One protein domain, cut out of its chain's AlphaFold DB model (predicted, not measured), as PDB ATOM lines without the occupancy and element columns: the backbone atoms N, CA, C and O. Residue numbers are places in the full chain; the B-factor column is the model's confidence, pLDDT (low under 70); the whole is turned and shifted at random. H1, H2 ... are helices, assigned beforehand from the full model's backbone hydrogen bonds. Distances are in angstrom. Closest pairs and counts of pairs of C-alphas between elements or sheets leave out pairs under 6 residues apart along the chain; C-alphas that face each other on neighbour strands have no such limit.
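AT A GLANCE: This is residues 95 to 136 of the 377 residues of the protein "(thale cress) hypothetical protein" of Arabidopsis thaliana (UniProt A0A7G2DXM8). A winding stretch, residues 95 to 106, leads into one helix, H1, and after its last residue, 120, the chain turns back into the short H2, which makes a corner with residues 119 to 120 of H1 and runs the opposite way to H1 at a steep tilt; residues 130 to 135, of which 130 belongs to H2, stick out free. The printed part has 42 residues and two named helices, H1 then H2, with no named strand. The class is all helix, though under half of the residues, 20 of 42, are in named elements. The whole is loose, with a radius of gyration of the C-alphas of 12.4 A, and elongated, spanning 32 by 20 by 12 A.

IN THESE COORDINATES: H1, residues 107 to 120, begins at C-alpha 107 (38.729, -41.772, 49.430) and is 20.6 A long. H2, residues 125 to 130, ends at C-alpha 130 (53.546, -29.340, 39.013).

HOW THE PARTS SIT: H1 and H2 only just touch, with 3 pairs of C-alphas within 8 A, only at the corner by their tight link. H1 touches H2 with residues 119 to 120 alone; the closest C-alphas, of Leu 119 and Leu 126, are 5.0 A apart. They run opposite ways at a steep tilt of 64 degrees. In H1 and H2 every O i to N i+4 pair is within hydrogen-bond range.

THE WHOLE: The C-alphas farthest apart, of Lys 95 and Gly 135, are 36.8 A apart. The printed part has no cut. Residues 133 to 136 have pLDDT under 70.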
ATOM      1  N   LYS A  95      50.937 -57.277  35.341       83.94
ATOM      2  CA  LYS A  95      50.439 -57.360  36.730       83.94
ATOM      3  C   LYS A  95      50.932 -56.209  37.621       83.94
ATOM      4  O   LYS A  95      50.379 -56.038  38.704       83.94
ATOM      5  N   MET A  96      51.956 -55.471  37.184       83.88
ATOM      6  CA  MET A  96      52.435 -54.235  37.820       83.88
ATOM      7  C   MET A  96      51.530 -53.038  37.506       83.88
ATOM      8  O   MET A  96      51.375 -52.153  38.336       83.88
ATOM      9  N   GLU A  97      50.884 -53.022  36.339       85.56
ATOM     10  CA  GLU A  97      49.967 -51.949  35.938       85.56
ATOM     11  C   GLU A  97      48.753 -51.906  36.879       85.56
ATOM     12  O   GLU A  97      48.369 -50.854  37.376       85.56
ATOM     13  N   PHE A  98      48.254 -53.084  37.269       85.56
ATOM     14  CA  PHE A  98      47.211 -53.266  38.284       85.56
ATOM     15  C   PHE A  98      47.708 -53.178  39.748       85.56
ATOM     16  O   PHE A  98      47.021 -53.633  40.666       85.56
ATOM     17  N   GLU A  99      48.892 -52.618  40.022       85.06
ATOM     18  CA  GLU A  99      49.388 -52.452  41.400       85.06
ATOM     19  C   GLU A  99      48.650 -51.343  42.177       85.06
ATOM     20  O   GLU A  99      48.665 -51.333  43.410       85.06
ATOM     21  N   PHE A 100      47.931 -50.433  41.505       82.12
ATOM     22  CA  PHE A 100      47.023 -49.499  42.191       82.12
ATOM     23  C   PHE A 100      45.889 -50.231  42.928       82.12
ATOM     24  O   PHE A 100      45.688 -49.980  44.111       82.12
ATOM     25  N   GLU A 101      45.246 -51.210  42.284       83.31
ATOM     26  CA  GLU A 101      44.098 -51.965  42.821       83.31
ATOM     27  C   GLU A 101      44.469 -52.838  44.037       83.31
ATOM     28  O   GLU A 101      43.627 -53.251  44.830       83.31
ATOM     29  N   ARG A 102      45.763 -53.131  44.209       85.50
ATOM     30  CA  ARG A 102      46.284 -53.918  45.337       85.50
ATOM     31  C   ARG A 102      46.596 -53.083  46.575       85.50
ATOM     32  O   ARG A 102      46.818 -53.654  47.645       85.50
ATOM     33  N   ARG A 103      46.655 -51.757  46.445       86.62
ATOM     34  CA  ARG A 103      46.937 -50.848  47.559       86.62
ATOM     35  C   ARG A 103      45.650 -50.546  48.321       86.62
ATOM     36  O   ARG A 103      44.585 -50.380  47.741       86.62
ATOM     37  N   ARG A 104      45.749 -50.437  49.649       88.25
ATOM     38  CA  ARG A 104      44.671 -49.854  50.459       88.25
ATOM     39  C   ARG A 104      44.722 -48.341  50.283       88.25
ATOM     40  O   ARG A 104      45.626 -47.706  50.813       88.25
ATOM     41  N   LEU A 105      43.772 -47.809  49.524       90.25
ATOM     42  CA  LEU A 105      43.640 -46.389  49.218       90.25
ATOM     43  C   LEU A 105      42.481 -45.793  50.025       90.25
ATOM     44  O   LEU A 105      41.438 -46.429  50.192       90.25
ATOM     45  N   THR A 106      42.651 -44.573  50.528       93.12
ATOM     46  CA  THR A 106      41.553 -43.780  51.092       93.12
ATOM     47  C   THR A 106      40.719 -43.136  49.980       93.12
ATOM     48  O   THR A 106      41.104 -43.104  48.811       93.12
ATOM     49  N   LYS A 107      39.566 -42.564  50.346       92.25
ATOM     50  CA  LYS A 107      38.729 -41.772  49.430       92.25
ATOM     51  C   LYS A 107      39.510 -40.630  48.768       92.25
ATOM     52  O   LYS A 107      39.254 -40.308  47.608       92.25
ATOM     53  N   ASP A 108      40.423 -40.011  49.507       89.62
ATOM     54  CA  ASP A 108      41.157 -38.843  49.044       89.62
ATOM     55  C   ASP A 108      42.364 -39.248  48.179       89.62
ATOM     56  O   ASP A 108      42.572 -38.617  47.145       89.62
ATOM     57  N   ASP A 109      43.026 -40.377  48.477       88.56
ATOM     58  CA  ASP A 109      44.006 -41.004  47.567       88.56
ATOM     59  C   ASP A 109      43.370 -41.369  46.215       88.56
ATOM     60  O   ASP A 109      43.960 -41.142  45.161       88.56
ATOM     61  N   ILE A 110      42.149 -41.920  46.225       90.81
ATOM     62  CA  ILE A 110      41.417 -42.271  44.998       90.81
ATOM     63  C   ILE A 110      41.074 -41.009  44.194       90.81
ATOM     64  O   ILE A 110      41.235 -41.007  42.974       90.81
ATOM     65  N   ARG A 111      40.646 -39.916  44.850       88.56
ATOM     66  CA  ARG A 111      40.404 -38.635  44.160       88.56
ATOM     67  C   ARG A 111      41.689 -38.104  43.522       88.56
ATOM     68  O   ARG A 111      41.647 -37.663  42.379       88.56
ATOM     69  N   GLU A 112      42.802 -38.160  44.244       88.56
ATOM     70  CA  GLU A 112      44.106 -37.684  43.781       88.56
ATOM     71  C   GLU A 112      44.638 -38.511  42.600       88.56
ATOM     72  O   GLU A 112      45.122 -37.947  41.622       88.56
ATOM     73  N   LEU A 113      44.487 -39.839  42.631       89.94
ATOM     74  CA  LEU A 113      44.854 -40.712  41.509       89.94
ATOM     75  C   LEU A 113      44.004 -40.433  40.260       89.94
ATOM     76  O   LEU A 113      44.558 -40.301  39.172       89.94
ATOM     77  N   ILE A 114      42.684 -40.270  40.414       90.69
ATOM     78  CA  ILE A 114      41.788 -39.892  39.306       90.69
ATOM     79  C   ILE A 114      42.150 -38.503  38.759       90.69
ATOM     80  O   ILE A 114      42.133 -38.295  37.549       90.69
ATOM     81  N   TYR A 115      42.501 -37.551  39.627       89.06
ATOM     82  CA  TYR A 115      42.909 -36.216  39.195       89.06
ATOM     83  C   TYR A 115      44.234 -36.245  38.421       89.06
ATOM     84  O   TYR A 115      44.331 -35.615  37.374       89.06
ATOM     85  N   ARG A 116      45.221 -37.038  38.858       88.12
ATOM     86  CA  ARG A 116      46.491 -37.223  38.134       88.12
ATOM     87  C   ARG A 116      46.309 -37.876  36.764       88.12
ATOM     88  O   ARG A 116      46.911 -37.401  35.809       88.12
ATOM     89  N   GLU A 117      45.443 -38.884  36.651       92.38
ATOM     90  CA  GLU A 117      45.069 -39.471  35.354       92.38
ATOM     91  C   GLU A 117      44.469 -38.401  34.423       92.38
ATOM     92  O   GLU A 117      44.855 -38.297  33.265       92.38
ATOM     93  N   ILE A 118      43.589 -37.532  34.935       92.50
ATOM     94  CA  ILE A 118      43.021 -36.408  34.168       92.50
ATOM     95  C   ILE A 118      44.101 -35.395  33.736       92.50
ATOM     96  O   ILE A 118      44.030 -34.865  32.626       92.50
ATOM     97  N   LEU A 119      45.100 -35.120  34.583       89.88
ATOM     98  CA  LEU A 119      46.182 -34.178  34.273       89.88
ATOM     99  C   LEU A 119      47.088 -34.655  33.126       89.88
ATOM    100  O   LEU A 119      47.535 -33.814  32.347       89.88
ATOM    101  N   GLU A 120      47.315 -35.963  32.968       92.62
ATOM    102  CA  GLU A 120      48.141 -36.522  31.879       92.62
ATOM    103  C   GLU A 120      47.602 -36.123  30.488       92.62
ATOM    104  O   GLU A 120      48.355 -35.698  29.609       92.62
ATOM    105  N   TYR A 121      46.275 -36.124  30.305       93.38
ATOM    106  CA  TYR A 121      45.622 -35.668  29.066       93.38
ATOM    107  C   TYR A 121      45.479 -34.133  28.965       93.38
ATOM    108  O   TYR A 121      44.955 -33.613  27.973       93.38
ATOM    109  N   HIS A 122      45.932 -33.378  29.972       90.44
ATOM    110  CA  HIS A 122      45.792 -31.923  30.074       90.44
ATOM    111  C   HIS A 122      47.135 -31.228  30.400       90.44
ATOM    112  O   HIS A 122      47.299 -30.638  31.471       90.44
ATOM    113  N   PRO A 123      48.089 -31.183  29.444       89.75
ATOM    114  CA  PRO A 123      49.478 -30.741  29.657       89.75
ATOM    115  C   PRO A 123      49.676 -29.237  29.949       89.75
ATOM    116  O   PRO A 123      50.815 -28.770  30.024       89.75
ATOM    117  N   GLN A 124      48.594 -28.465  30.078       85.94
ATOM    118  CA  GLN A 124      48.613 -27.112  30.651       85.94
ATOM    119  C   GLN A 124      48.379 -27.206  32.164       85.94
ATOM    120  O   GLN A 124      49.292 -26.922  32.932       85.94
ATOM    121  N   LEU A 125      47.238 -27.775  32.575       85.31
ATOM    122  CA  LEU A 125      46.893 -28.024  33.980       85.31
ATOM    123  C   LEU A 125      47.957 -28.851  34.718       85.31
ATOM    124  O   LEU A 125      48.225 -28.590  35.886       85.31
ATOM    125  N   LEU A 126      48.594 -29.820  34.045       87.00
ATOM    126  CA  LEU A 126      49.696 -30.595  34.622       87.00
ATOM    127  C   LEU A 126      50.901 -29.714  34.984       87.00
ATOM    128  O   LEU A 126      51.512 -29.928  36.025       87.00
ATOM    129  N   LYS A 127      51.231 -28.703  34.168       87.44
ATOM    130  CA  LYS A 127      52.322 -27.759  34.466       87.44
ATOM    131  C   LYS A 127      51.960 -26.862  35.638       87.44
ATOM    132  O   LYS A 127      52.789 -26.689  36.523       87.44
ATOM    133  N   ASP A 128      50.733 -26.350  35.663       85.12
ATOM    134  CA  ASP A 128      50.246 -25.490  36.744       85.12
ATOM    135  C   ASP A 128      50.271 -26.260  38.078       85.12
ATOM    136  O   ASP A 128      50.897 -25.826  39.044       85.12
ATOM    137  N   TYR A 129      49.729 -27.481  38.090       83.38
ATOM    138  CA  TYR A 129      49.791 -28.406  39.225       83.38
ATOM    139  C   TYR A 129      51.236 -28.732  39.653       83.38
ATOM    140  O   TYR A 129      51.567 -28.611  40.831       83.38
ATOM    141  N   MET A 130      52.129 -29.079  38.714       85.50
ATOM    142  CA  MET A 130      53.546 -29.340  39.013       85.50
ATOM    143  C   MET A 130      54.315 -28.094  39.481       85.50
ATOM    144  O   MET A 130      55.339 -28.237  40.144       85.50
ATOM    145  N   SER A 131      53.842 -26.884  39.159       85.81
ATOM    146  CA  SER A 131      54.452 -25.623  39.602       85.81
ATOM    147  C   SER A 131      54.175 -25.289  41.073       85.81
ATOM    148  O   SER A 131      54.792 -24.371  41.610       85.81
ATOM    149  N   GLY A 132      53.280 -26.032  41.737       72.00
ATOM    150  CA  GLY A 132      52.914 -25.788  43.133       72.00
ATOM    151  C   GLY A 132      52.025 -24.557  43.325       72.00
ATOM    152  O   GLY A 132      52.059 -23.941  44.389       72.00
ATOM    153  N   SER A 133      51.231 -24.171  42.320       63.78
ATOM    154  CA  SER A 133      50.261 -23.082  42.454       63.78
ATOM    155  C   SER A 133      49.099 -23.503  43.372       63.78
ATOM    156  O   SER A 133      48.063 -23.970  42.897       63.78
ATOM    157  N   GLU A 134      49.264 -23.352  44.693       54.44
ATOM    158  CA  GLU A 134      48.304 -23.838  45.709       54.44
ATOM    159  C   GLU A 134      46.881 -23.272  45.558       54.44
ATOM    160  O   GLU A 134      45.906 -23.892  45.979       54.44
ATOM    161  N   GLY A 135      46.738 -22.126  44.890       55.62
ATOM    162  CA  GLY A 135      45.460 -21.667  44.363       55.62
ATOM    163  C   GLY A 135      45.158 -22.302  43.008       55.62
ATOM    164  O   GLY A 135      45.414 -21.678  41.975       55.62
ATOM    165  N   SER A 136      44.548 -23.492  42.996       50.09
ATOM    166  CA  SER A 136      43.956 -24.055  41.780       50.09
ATOM    167  C   SER A 136      42.731 -23.235  41.358       50.09
ATOM    168  O   SER A 136      41.577 -23.608  41.563       50.09
TER     169      SER A 136